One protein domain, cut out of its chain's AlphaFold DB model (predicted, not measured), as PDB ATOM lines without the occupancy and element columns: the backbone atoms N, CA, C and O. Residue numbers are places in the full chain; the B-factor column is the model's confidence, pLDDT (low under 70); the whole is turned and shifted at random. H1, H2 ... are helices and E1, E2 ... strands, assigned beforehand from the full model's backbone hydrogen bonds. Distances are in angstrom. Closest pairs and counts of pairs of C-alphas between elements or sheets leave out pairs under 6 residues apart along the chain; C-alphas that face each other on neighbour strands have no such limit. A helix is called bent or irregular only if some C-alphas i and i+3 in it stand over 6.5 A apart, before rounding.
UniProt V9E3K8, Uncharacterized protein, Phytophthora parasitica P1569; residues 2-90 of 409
ATOM      1  N   THR A   2     -59.897 -17.839 -37.656       34.59
ATOM      2  CA  THR A   2     -60.761 -17.539 -36.497       34.59
ATOM      3  C   THR A   2     -59.983 -17.601 -35.181       34.59
ATOM      4  O   THR A   2     -58.973 -18.291 -35.085       34.59
ATOM      5  N   SER A   3     -60.457 -16.884 -34.159       39.66
ATOM      6  CA  SER A   3     -59.793 -16.620 -32.869       39.66
ATOM      7  C   SER A   3     -59.741 -17.812 -31.891       39.66
ATOM      8  O   SER A   3     -59.900 -17.648 -30.683       39.66
ATOM      9  N   ARG A   4     -59.531 -19.034 -32.393       40.28
ATOM     10  CA  ARG A   4     -59.342 -20.236 -31.564       40.28
ATOM     11  C   ARG A   4     -57.849 -20.560 -31.430       40.28
ATOM     12  O   ARG A   4     -57.105 -20.450 -32.396       40.28
ATOM     13  N   SER A   5     -57.453 -20.970 -30.221       54.31
ATOM     14  CA  SER A   5     -56.112 -21.462 -29.850       54.31
ATOM     15  C   SER A   5     -54.914 -20.540 -30.143       54.31
ATOM     16  O   SER A   5     -53.916 -20.986 -30.705       54.31
ATOM     17  N   LEU A   6     -54.954 -19.290 -29.663       57.69
ATOM     18  CA  LEU A   6     -53.715 -18.669 -29.167       57.69
ATOM     19  C   LEU A   6     -53.301 -19.391 -27.863       57.69
ATOM     20  O   LEU A   6     -54.178 -19.635 -27.030       57.69
ATOM     21  N   PRO A   7     -52.019 -19.749 -27.658       61.12
ATOM     22  CA  PRO A   7     -51.545 -20.282 -26.377       61.12
ATOM     23  C   PRO A   7     -51.670 -19.250 -25.245       61.12
ATOM     24  O   PRO A   7     -51.597 -18.047 -25.496       61.12
ATOM     25  N   GLU A   8     -51.804 -19.695 -23.986       67.38
ATOM     26  CA  GLU A   8     -51.825 -18.764 -22.846       67.38
ATOM     27  C   GLU A   8     -50.492 -18.003 -22.759       67.38
ATOM     28  O   GLU A   8     -49.412 -18.589 -22.630       67.38
ATOM     29  N   VAL A   9     -50.565 -16.672 -22.840       74.25
ATOM     30  CA  VAL A   9     -49.402 -15.792 -22.711       74.25
ATOM     31  C   VAL A   9     -48.997 -15.740 -21.240       74.25
ATOM     32  O   VAL A   9     -49.508 -14.945 -20.453       74.25
ATOM     33  N   THR A  10     -48.057 -16.599 -20.855       75.00
ATOM     34  CA  THR A  10     -47.428 -16.514 -19.533       75.00
ATOM     35  C   THR A  10     -46.571 -15.241 -19.423       75.00
ATOM     36  O   THR A  10     -46.081 -14.741 -20.443       75.00
ATOM     37  N   PRO A  11     -46.300 -14.734 -18.202       70.88
ATOM     38  CA  PRO A  11     -45.379 -13.608 -17.984       70.88
ATOM     39  C   PRO A  11     -44.010 -13.780 -18.666       70.88
ATOM     40  O   PRO A  11     -43.428 -12.821 -19.174       70.88
ATOM     41  N   CYS A  12     -43.515 -15.022 -18.746       73.25
ATOM     42  CA  CYS A  12     -42.265 -15.356 -19.428       73.25
ATOM     43  C   CYS A  12     -42.359 -15.152 -20.950       73.25
ATOM     44  O   CYS A  12     -41.478 -14.523 -21.535       73.25
ATOM     45  N   VAL A  13     -43.442 -15.611 -21.597       79.88
ATOM     46  CA  VAL A  13     -43.675 -15.385 -23.038       79.88
ATOM     47  C   VAL A  13     -43.836 -13.892 -23.330       79.88
ATOM     48  O   VAL A  13     -43.249 -13.389 -24.292       79.88
ATOM     49  N   LEU A  14     -44.565 -13.166 -22.473       81.81
ATOM     50  CA  LEU A  14     -44.748 -11.724 -22.610       81.81
ATOM     51  C   LEU A  14     -43.401 -10.987 -22.623       81.81
ATOM     52  O   LEU A  14     -43.107 -10.285 -23.590       81.81
ATOM     53  N   PHE A  15     -42.566 -11.163 -21.593       78.94
ATOM     54  CA  PHE A  15     -41.299 -10.431 -21.494       78.94
ATOM     55  C   PHE A  15     -40.198 -10.947 -22.428       78.94
ATOM     56  O   PHE A  15     -39.475 -10.127 -22.986       78.94
ATOM     57  N   LYS A  16     -40.057 -12.266 -22.632       81.06
ATOM     58  CA  LYS A  16     -38.980 -12.810 -23.479       81.06
ATOM     59  C   LYS A  16     -39.282 -12.760 -24.979       81.06
ATOM     60  O   LYS A  16     -38.341 -12.820 -25.761       81.06
ATOM     61  N   ARG A  17     -40.553 -12.674 -25.408       80.81
ATOM     62  CA  ARG A  17     -40.917 -12.752 -26.841       80.81
ATOM     63  C   ARG A  17     -41.834 -11.639 -27.345       80.81
ATOM     64  O   ARG A  17     -41.552 -11.085 -28.399       80.81
ATOM     65  N   ILE A  18     -42.875 -11.248 -26.611       82.75
ATOM     66  CA  ILE A  18     -43.812 -10.205 -27.083       82.75
ATOM     67  C   ILE A  18     -43.184  -8.807 -26.964       82.75
ATOM     68  O   ILE A  18     -43.054  -8.078 -27.948       82.75
ATOM     69  N   VAL A  19     -42.735  -8.448 -25.760       84.12
ATOM     70  CA  VAL A  19     -42.142  -7.142 -25.426       84.12
ATOM     71  C   VAL A  19     -40.963  -6.741 -26.333       84.12
ATOM     72  O   VAL A  19     -40.961  -5.599 -26.801       84.12
ATOM     73  N   PRO A  20     -39.989  -7.619 -26.656       85.88
ATOM     74  CA  PRO A  20     -38.879  -7.262 -27.539       85.88
ATOM     75  C   PRO A  20     -39.332  -6.957 -28.971       85.88
ATOM     76  O   PRO A  20     -38.824  -6.018 -29.585       85.88
ATOM     77  N   GLN A  21     -40.316  -7.692 -29.499       84.19
ATOM     78  CA  GLN A  21     -40.849  -7.449 -30.843       84.19
ATOM     79  C   GLN A  21     -41.682  -6.153 -30.885       84.19
ATOM     80  O   GLN A  21     -41.580  -5.396 -31.849       84.19
ATOM     81  N   LEU A  22     -42.424  -5.824 -29.815       85.88
ATOM     82  CA  LEU A  22     -43.089  -4.519 -29.677       85.88
ATOM     83  C   LEU A  22     -42.075  -3.362 -29.624       85.88
ATOM     84  O   LEU A  22     -42.243  -2.384 -30.354       85.88
ATOM     85  N   ARG A  23     -40.985  -3.485 -28.844       83.88
ATOM     86  CA  ARG A  23     -39.886  -2.494 -28.829       83.88
ATOM     87  C   ARG A  23     -39.290  -2.298 -30.236       83.88
ATOM     88  O   ARG A  23     -39.166  -1.160 -30.679       83.88
ATOM     89  N   LYS A  24     -39.006  -3.379 -30.984       85.81
ATOM     90  CA  LYS A  24     -38.554  -3.304 -32.397       85.81
ATOM     91  C   LYS A  24     -39.568  -2.599 -33.309       85.81
ATOM     92  O   LYS A  24     -39.169  -1.838 -34.185       85.81
ATOM     93  N   LYS A  25     -40.871  -2.809 -33.091       83.88
ATOM     94  CA  LYS A  25     -41.975  -2.155 -33.822       83.88
ATOM     95  C   LYS A  25     -42.331  -0.757 -33.261       83.88
ATOM     96  O   LYS A  25     -43.414  -0.242 -33.525       83.88
ATOM     97  N   GLY A  26     -41.423  -0.124 -32.507       83.44
ATOM     98  CA  GLY A  26     -41.498   1.284 -32.088       83.44
ATOM     99  C   GLY A  26     -42.327   1.577 -30.832       83.44
ATOM    100  O   GLY A  26     -42.550   2.746 -30.512       83.44
ATOM    101  N   TRP A  27     -42.793   0.551 -30.117       89.69
ATOM    102  CA  TRP A  27     -43.552   0.718 -28.875       89.69
ATOM    103  C   TRP A  27     -42.624   1.069 -27.711       89.69
ATOM    104  O   TRP A  27     -41.515   0.543 -27.600       89.69
ATOM    105  N   GLN A  28     -43.085   1.937 -26.810       84.44
ATOM    106  CA  GLN A  28     -42.277   2.425 -25.689       84.44
ATOM    107  C   GLN A  28     -42.786   1.859 -24.367       84.44
ATOM    108  O   GLN A  28     -43.969   1.972 -24.061       84.44
ATOM    109  N   ILE A  29     -41.886   1.271 -23.579       83.56
ATOM    110  CA  ILE A  29     -42.212   0.679 -22.277       83.56
ATOM    111  C   ILE A  29     -41.659   1.571 -21.176       83.56
ATOM    112  O   ILE A  29     -40.475   1.895 -21.188       83.56
ATOM    113  N   THR A  30     -42.507   1.945 -20.223       78.06
ATOM    114  CA  THR A  30     -42.115   2.689 -19.017       78.06
ATOM    115  C   THR A  30     -42.836   2.111 -17.811       78.06
ATOM    116  O   THR A  30     -44.018   1.783 -17.934       78.06
ATOM    117  N   ARG A  31     -42.209   2.099 -16.634       70.56
ATOM    118  CA  ARG A  31     -42.890   1.724 -15.384       70.56
ATOM    119  C   ARG A  31     -44.188   2.511 -15.168       70.56
ATOM    120  O   ARG A  31     -44.257   3.708 -15.476       70.56
ATOM    121  N   GLY A  32     -45.205   1.843 -14.621       61.62
ATOM    122  CA  GLY A  32     -46.401   2.500 -14.092       61.62
ATOM    123  C   GLY A  32     -46.033   3.587 -13.076       61.62
ATOM    124  O   GLY A  32     -45.006   3.505 -12.398       61.62
ATOM    125  N   ARG A  33     -46.843   4.649 -12.990       55.69
ATOM    126  CA  ARG A  33     -46.627   5.752 -12.038       55.69
ATOM    127  C   ARG A  33     -47.835   5.887 -11.119       55.69
ATOM    128  O   ARG A  33     -48.943   6.100 -11.602       55.69
ATOM    129  N   GLY A  34     -47.610   5.862  -9.809       56.81
ATOM    130  CA  GLY A  34     -48.672   5.973  -8.808       56.81
ATOM    131  C   GLY A  34     -49.166   4.603  -8.349       56.81
ATOM    132  O   GLY A  34     -48.369   3.816  -7.854       56.81
ATOM    133  N   LEU A  35     -50.470   4.351  -8.479       44.19
ATOM    134  CA  LEU A  35     -51.152   3.163  -7.938       44.19
ATOM    135  C   LEU A  35     -51.353   2.024  -8.959       44.19
ATOM    136  O   LEU A  35     -51.988   1.024  -8.636       44.19
ATOM    137  N   GLU A  36     -50.849   2.178 -10.183       53.09
ATOM    138  CA  GLU A  36     -50.908   1.146 -11.225       53.09
ATOM    139  C   GLU A  36     -49.783   0.124 -11.059       53.09
ATOM    140  O   GLU A  36     -48.623   0.489 -10.865       53.09
ATOM    141  N   GLU A  37     -50.124  -1.156 -11.191       51.69
ATOM    142  CA  GLU A  37     -49.191  -2.267 -11.036       51.69
ATOM    143  C   GLU A  37     -48.746  -2.808 -12.403       51.69
ATOM    144  O   GLU A  37     -49.568  -3.143 -13.256       51.69
ATOM    145  N   GLY A  38     -47.428  -2.885 -12.609       66.44
ATOM    146  CA  GLY A  38     -46.802  -3.310 -13.865       66.44
ATOM    147  C   GLY A  38     -46.288  -2.162 -14.746       66.44
ATOM    148  O   GLY A  38     -46.430  -0.976 -14.443       66.44
ATOM    149  N   ASP A  39     -45.640  -2.527 -15.852       79.94
ATOM    150  CA  ASP A  39     -45.159  -1.569 -16.851       79.94
ATOM    151  C   ASP A  39     -46.269  -1.168 -17.829       79.94
ATOM    152  O   ASP A  39     -47.134  -1.970 -18.181       79.94
ATOM    153  N   ARG A  40     -46.209   0.073 -18.318       84.19
ATOM    154  CA  ARG A  40     -47.053   0.596 -19.395       84.19
ATOM    155  C   ARG A  40     -46.348   0.435 -20.739       84.19
ATOM    156  O   ARG A  40     -45.244   0.958 -20.901       84.19
ATOM    157  N   ILE A  41     -47.002  -0.189 -21.717       86.75
ATOM    158  CA  ILE A  41     -46.569  -0.208 -23.121       86.75
ATOM    159  C   ILE A  41     -47.391   0.817 -23.916       86.75
ATOM    160  O   ILE A  41     -48.574   0.609 -24.179       86.75
ATOM    161  N   TYR A  42     -46.759   1.920 -24.314       86.50
ATOM    162  CA  TYR A  42     -47.344   2.957 -25.165       86.50
ATOM    163  C   TYR A  42     -47.274   2.577 -26.642       86.50
ATOM    164  O   TYR A  42     -46.240   2.094 -27.119       86.50
ATOM    165  N   ARG A  43     -48.350   2.881 -27.377       84.88
ATOM    166  CA  ARG A  43     -48.401   2.737 -28.836       84.88
ATOM    167  C   ARG A  43     -47.370   3.665 -29.516       84.88
ATOM    168  O   ARG A  43     -47.132   4.776 -29.028       84.88
ATOM    169  N   PRO A  44     -46.767   3.258 -30.650       81.75
ATOM    170  CA  PRO A  44     -45.857   4.110 -31.411       81.75
ATOM    171  C   PRO A  44     -46.551   5.409 -31.844       81.75
ATOM    172  O   PRO A  44     -47.739   5.422 -32.159       81.75
ATOM    173  N   ASN A  45     -45.797   6.511 -31.872       74.38
ATOM    174  CA  ASN A  45     -46.265   7.862 -32.229       74.38
ATOM    175  C   ASN A  45     -47.377   8.462 -31.336       74.38
ATOM    176  O   ASN A  45     -47.895   9.536 -31.653       74.38
ATOM    177  N   CYS A  46     -47.713   7.834 -30.203       71.44
ATOM    178  CA  CYS A  46     -48.653   8.394 -29.235       71.44
ATOM    179  C   CYS A  46     -48.137   9.723 -28.648       71.44
ATOM    180  O   CYS A  46     -47.044   9.786 -28.075       71.44
ATOM    181  N   LYS A  47     -48.930  10.795 -28.793       63.06
ATOM    182  CA  LYS A  47     -48.588  12.153 -28.321       63.06
ATOM    183  C   LYS A  47     -48.904  12.360 -26.837       63.06
ATOM    184  O   LYS A  47     -48.255  13.167 -26.177       63.06
ATOM    185  N   THR A  48     -49.892  11.641 -26.316       69.38
ATOM    186  CA  THR A  48     -50.336  11.657 -24.920       69.38
ATOM    187  C   THR A  48     -49.519  10.666 -24.091       69.38
ATOM    188  O   THR A  48     -49.318   9.515 -24.477       69.38
ATOM    189  N   LYS A  49     -48.997  11.111 -22.940       67.94
ATOM    190  CA  LYS A  49     -48.165  10.297 -22.034       67.94
ATOM    191  C   LYS A  49     -48.497  10.569 -20.567       67.94
ATOM    192  O   LYS A  49     -48.989  11.642 -20.212       67.94
ATOM    193  N   GLY A  50     -48.203   9.606 -19.693       68.19
ATOM    194  CA  GLY A  50     -48.392   9.751 -18.249       68.19
ATOM    195  C   GLY A  50     -49.868   9.904 -17.871       68.19
ATOM    196  O   GLY A  50     -50.672   9.031 -18.180       68.19
ATOM    197  N   LYS A  51     -50.225  11.002 -17.193       65.81
ATOM    198  CA  LYS A  51     -51.599  11.256 -16.713       65.81
ATOM    199  C   LYS A  51     -52.603  11.636 -17.810       65.81
ATOM    200  O   LYS A  51     -53.796  11.599 -17.552       65.81
ATOM    201  N   LEU A  52     -52.130  12.032 -18.995       75.44
ATOM    202  CA  LEU A  52     -52.983  12.422 -20.129       75.44
ATOM    203  C   LEU A  52     -53.200  11.289 -21.137       75.44
ATOM    204  O   LEU A  52     -53.927  11.475 -22.105       75.44
ATOM    205  N   ALA A  53     -52.538  10.147 -20.940       77.75
ATOM    206  CA  ALA A  53     -52.716   8.978 -21.782       77.75
ATOM    207  C   ALA A  53     -53.873   8.124 -21.268       77.75
ATOM    208  O   ALA A  53     -53.984   7.895 -20.061       77.75
ATOM    209  N   LYS A  54     -54.699   7.618 -22.179       80.12
ATOM    210  CA  LYS A  54     -55.786   6.692 -21.854       80.12
ATOM    211  C   LYS A  54     -55.317   5.234 -21.852       80.12
ATOM    212  O   LYS A  54     -54.592   4.814 -22.755       80.12
ATOM    213  N   ARG A  55     -55.776   4.452 -20.869       80.06
ATOM    214  CA  ARG A  55     -55.582   2.994 -20.849       80.06
ATOM    215  C   ARG A  55     -56.330   2.364 -22.032       80.06
ATOM    216  O   ARG A  55     -57.389   2.848 -22.421       80.06
ATOM    217  N   ASP A  56     -55.730   1.341 -22.621       80.75
ATOM    218  CA  ASP A  56     -56.170   0.533 -23.764       80.75
ATOM    219  C   ASP A  56     -56.369   1.301 -25.099       80.75
ATOM    220  O   ASP A  56     -56.335   0.686 -26.166       80.75
ATOM    221  N   GLU A  57     -56.433   2.642 -25.090       79.56
ATOM    222  CA  GLU A  57     -56.371   3.534 -26.269       79.56
ATOM    223  C   GLU A  57     -54.943   4.030 -26.602       79.56
ATOM    224  O   GLU A  57     -54.508   3.890 -27.742       79.56
ATOM    225  N   ASP A  58     -54.202   4.592 -25.638       80.75
ATOM    226  CA  ASP A  58     -52.853   5.162 -25.850       80.75
ATOM    227  C   ASP A  58     -51.739   4.220 -25.369       80.75
ATOM    228  O   ASP A  58     -50.655   4.137 -25.960       80.75
ATOM    229  N   TYR A  59     -52.004   3.510 -24.271       85.44
ATOM    230  CA  TYR A  59     -51.098   2.546 -23.656       85.44
ATOM    231  C   TYR A  59     -51.870   1.372 -23.059       85.44
ATOM    232  O   TYR A  59     -52.994   1.533 -22.596       85.44
ATOM    233  N   PHE A  60     -51.226   0.216 -22.986       86.12
ATOM    234  CA  PHE A  60     -51.717  -0.945 -22.245       86.12
ATOM    235  C   PHE A  60     -50.807  -1.201 -21.045       86.12
ATOM    236  O   PHE A  60     -49.662  -0.741 -21.023       86.12
ATOM    237  N   LEU A  61     -51.273  -1.967 -20.062       84.56
ATOM    238  CA  LEU A  61     -50.385  -2.549 -19.054       84.56
ATOM    239  C   LEU A  61     -49.764  -3.844 -19.595       84.56
ATOM    240  O   LEU A  61     -50.377  -4.536 -20.402       84.56
ATOM    241  N   CYS A  62     -48.567  -4.207 -19.134       77.50
ATOM    242  CA  CYS A  62     -48.014  -5.547 -19.353       77.50
ATOM    243  C   CYS A  62     -48.845  -6.624 -18.637       77.50
ATOM    244  O   CYS A  62     -48.980  -7.736 -19.140       77.50
ATOM    245  N   TYR A  63     -49.414  -6.298 -17.474       75.12
ATOM    246  CA  TYR A  63     -50.060  -7.256 -16.579       75.12
ATOM    247  C   TYR A  63     -51.486  -6.857 -16.204       75.12
ATOM    248  O   TYR A  63     -51.885  -5.698 -16.324       75.12
ATOM    249  N   ASP A  64     -52.247  -7.843 -15.747       67.69
ATOM    250  CA  ASP A  64     -53.352  -7.645 -14.815       67.69
ATOM    251  C   ASP A  64     -53.151  -8.658 -13.670       67.69
ATOM    252  O   ASP A  64     -53.216  -9.878 -13.863       67.69
ATOM    253  N   GLY A  65     -52.723  -8.159 -12.505       67.75
ATOM    254  CA  GLY A  65     -52.156  -8.980 -11.430       67.75
ATOM    255  C   GLY A  65     -50.961  -9.825 -11.900       67.75
ATOM    256  O   GLY A  65     -49.949  -9.299 -12.356       67.75
ATOM    257  N   HIS A  66     -51.079 -11.152 -11.799       61.19
ATOM    258  CA  HIS A  66     -50.026 -12.104 -12.187       61.19
ATOM    259  C   HIS A  66     -50.139 -12.640 -13.626       61.19
ATOM    260  O   HIS A  66     -49.284 -13.422 -14.049       61.19
ATOM    261  N   LYS A  67     -51.171 -12.258 -14.392       66.19
ATOM    262  CA  LYS A  67     -51.362 -12.707 -15.782       66.19
ATOM    263  C   LYS A  67     -50.982 -11.609 -16.771       66.19
ATOM    264  O   LYS A  67     -51.165 -10.428 -16.485       66.19
ATOM    265  N   ALA A  68     -50.455 -11.992 -17.936       72.94
ATOM    266  CA  ALA A  68     -50.215 -11.039 -19.016       72.94
ATOM    267  C   ALA A  68     -51.531 -10.346 -19.393       72.94
ATOM    268  O   ALA A  68     -52.577 -10.996 -19.477       72.94
ATOM    269  N   ASN A  69     -51.490  -9.031 -19.591       81.19
ATOM    270  CA  ASN A  69     -52.700  -8.248 -19.786       81.19
ATOM    271  C   ASN A  69     -53.418  -8.673 -21.075       81.19
ATOM    272  O   ASN A  69     -52.867  -8.582 -22.175       81.19
ATOM    273  N   ARG A  70     -54.666  -9.124 -20.940       79.00
ATOM    274  CA  ARG A  70     -55.414  -9.669 -22.073       79.00
ATOM    275  C   ARG A  70     -55.755  -8.612 -23.126       79.00
ATOM    276  O   ARG A  70     -55.727  -8.940 -24.305       79.00
ATOM    277  N   ALA A  71     -55.996  -7.357 -22.740       81.38
ATOM    278  CA  ALA A  71     -56.270  -6.285 -23.700       81.38
ATOM    279  C   ALA A  71     -55.041  -5.972 -24.569       81.38
ATOM    280  O   ALA A  71     -55.182  -5.824 -25.780       81.38
ATOM    281  N   LEU A  72     -53.833  -5.968 -23.987       85.06
ATOM    282  CA  LEU A  72     -52.575  -5.881 -24.742       85.06
ATOM    283  C   LEU A  72     -52.429  -7.050 -25.727       85.06
ATOM    284  O   LEU A  72     -52.160  -6.833 -26.907       85.06
ATOM    285  N   VAL A  73     -52.591  -8.282 -25.236       82.38
ATOM    286  CA  VAL A  73     -52.433  -9.515 -26.023       82.38
ATOM    287  C   VAL A  73     -53.425  -9.545 -27.186       82.38
ATOM    288  O   VAL A  73     -53.010  -9.614 -28.345       82.38
ATOM    289  N   ASP A  74     -54.718  -9.424 -26.894       82.12
ATOM    290  CA  ASP A  74     -55.776  -9.490 -27.897       82.12
ATOM    291  C   ASP A  74     -55.648  -8.313 -28.887       82.12
ATOM    292  O   ASP A  74     -55.743  -8.534 -30.093       82.12
ATOM    293  N   TYR A  75     -55.312  -7.089 -28.447       84.62
ATOM    294  CA  TYR A  75     -55.074  -5.963 -29.363       84.62
ATOM    295  C   TYR A  75     -53.908  -6.220 -30.328       84.62
ATOM    296  O   TYR A  75     -54.035  -5.964 -31.530       84.62
ATOM    297  N   VAL A  76     -52.779  -6.728 -29.828       85.56
ATOM    298  CA  VAL A  76     -51.568  -6.953 -30.630       85.56
ATOM    299  C   VAL A  76     -51.775  -8.039 -31.692       85.56
ATOM    300  O   VAL A  76     -51.303  -7.866 -32.817       85.56
ATOM    301  N   PHE A  77     -52.522  -9.104 -31.386       82.31
ATOM    302  CA  PHE A  77     -52.825 -10.160 -32.360       82.31
ATOM    303  C   PHE A  77     -53.997  -9.819 -33.291       82.31
ATOM    304  O   PHE A  77     -53.896 -10.049 -34.495       82.31
ATOM    305  N   VAL A  78     -55.094  -9.240 -32.786       81.44
ATOM    306  CA  VAL A  78     -56.287  -8.925 -33.604       81.44
ATOM    307  C   VAL A  78     -55.986  -7.857 -34.657       81.44
ATOM    308  O   VAL A  78     -56.497  -7.942 -35.771       81.44
ATOM    309  N   ASN A  79     -55.116  -6.889 -34.351       79.94
ATOM    310  CA  ASN A  79     -54.674  -5.877 -35.315       79.94
ATOM    311  C   ASN A  79     -53.456  -6.326 -36.153       79.94
ATOM    312  O   ASN A  79     -52.894  -5.515 -36.884       79.94
ATOM    313  N   GLY A  80     -53.020  -7.591 -36.045       79.19
ATOM    314  CA  GLY A  80     -51.900  -8.145 -36.820       79.19
ATOM    315  C   GLY A  80     -50.543  -7.482 -36.551       79.19
ATOM    316  O   GLY A  80     -49.668  -7.499 -37.415       79.19
ATOM    317  N   ILE A  81     -50.367  -6.861 -35.380       84.44
ATOM    318  CA  ILE A  81     -49.155  -6.107 -35.027       84.44
ATOM    319  C   ILE A  81     -48.006  -7.070 -34.727       84.44
ATOM    320  O   ILE A  81     -46.876  -6.819 -35.154       84.44
ATOM    321  N   LEU A  82     -48.307  -8.180 -34.046       84.44
ATOM    322  CA  LEU A  82     -47.480  -9.385 -34.030       84.44
ATOM    323  C   LEU A  82     -48.296 -10.570 -34.554       84.44
ATOM    324  O   LEU A  82     -49.515 -10.607 -34.375       84.44
ATOM    325  N   THR A  83     -47.632 -11.547 -35.170       80.75
ATOM    326  CA  THR A  83     -48.272 -12.814 -35.567       80.75
ATOM    327  C   THR A  83     -47.914 -13.937 -34.582       80.75
ATOM    328  O   THR A  83     -46.903 -13.834 -33.880       80.75
ATOM    329  N   PRO A  84     -48.711 -15.020 -34.475       74.50
ATOM    330  CA  PRO A  84     -48.379 -16.143 -33.593       74.50
ATOM    331  C   PRO A  84     -47.035 -16.800 -33.936       74.50
ATOM    332  O   PRO A  84     -46.332 -17.292 -33.052       74.50
ATOM    333  N   GLU A  85     -46.646 -16.776 -35.210       73.38
ATOM    334  CA  GLU A  85     -45.395 -17.338 -35.716       73.38
ATOM    335  C   GLU A  85     -44.173 -16.533 -35.237       73.38
ATOM    336  O   GLU A  85     -43.164 -17.137 -34.883       73.38
ATOM    337  N   GLU A  86     -44.282 -15.202 -35.102       74.00
ATOM    338  CA  GLU A  86     -43.225 -14.327 -34.550       74.00
ATOM    339  C   GLU A  86     -42.906 -14.590 -33.058       74.00
ATOM    340  O   GLU A  86     -41.958 -14.004 -32.524       74.00
ATOM    341  N   ILE A  87     -43.709 -15.418 -32.368       77.56
ATOM    342  CA  ILE A  87     -43.652 -15.633 -30.911       77.56
ATOM    343  C   ILE A  87     -43.567 -17.119 -30.529       77.56
ATOM    344  O   ILE A  87     -42.798 -17.460 -29.628       77.56
ATOM    345  N   TRP A  88     -44.320 -18.019 -31.167       69.94
ATOM    346  CA  TRP A  88     -44.402 -19.431 -30.753       69.94
ATOM    347  C   TRP A  88     -43.757 -20.437 -31.712       69.94
ATOM    348  O   TRP A  88     -43.507 -21.564 -31.283       69.94
ATOM    349  N   MET A  89     -43.443 -20.081 -32.963       62.69
ATOM    350  CA  MET A  89     -42.814 -21.042 -33.881       62.69
ATOM    351  C   MET A  89     -41.297 -21.209 -33.641       62.69
ATOM    352  O   MET A  89     -40.605 -20.248 -33.296       62.69
ATOM    353  N   PRO A  90     -40.750 -22.430 -33.815       46.75
ATOM    354  CA  PRO A  90     -39.340 -22.714 -33.564       46.75
ATOM    355  C   PRO A  90     -38.468 -22.417 -34.795       46.75
ATOM    356  O   PRO A  90     -38.247 -23.283 -35.642       46.75
TER     357      PRO A  90
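What this domain is: This is residues 2 to 90 of the 409 residues of an uncharacterized protein of Phytophthora parasitica P1569 (UniProt V9E3K8). A small three-stranded sheet, E1 E2 E3, sits between helices H1 and H2, which only graze it, and loop residues 47 to 54; H3 lies farther out, by H1. The 89 printed residues run H1, E1, E2, E3, H2, H3: mixed, under half in named elements, compact, radius of gyration of the C-alphas 12.8 A, spans 38 by 27 by 23 A. E1, E2, E3 form a meander, each the antiparallel neighbour of the one before.

Where its parts are: Find H1, residues 11 to 24, from C-alpha 11 at (-45.379, -13.608, -17.984), 19.0 A long, only just irregular: C-alphas 16 and 19 are 6.8 A apart. Next come E1, 28 to 31, 10.3 A; E2, 39 to 42, 9.7 A; E3, 59 to 61, 6.9 A; H2, 70 to 78, 11.6 A; H3, 85 to 88, 5.5 A, ending at (-44.402, -19.431, -30.753).

How they stand to each other: In hairpin E1 and E2, find N 30 and O 40 within hydrogen-bond range, 3.0 A; in hairpin E2 and E3, N 41 and O 60, 2.8 A. H1 only grazes the sheet with residues 19 to 23, H2 with 70 to 75. H3 only just touches H1, 3 pairs of C-alphas within 8 A, closest Arg 17 and Ile 87, 5.7 A. O i to N i+4 pairs are within range throughout H2, 7 of 10 in H1; H3 is too short.

The domain as a whole: The farthest C-alphas, Leu 52 and Pro 90, are 40.0 A apart. The printed part has no cut; the link E2 to E3 is long. pLDDT is under 70 in 26 residues, among them 2 to 8.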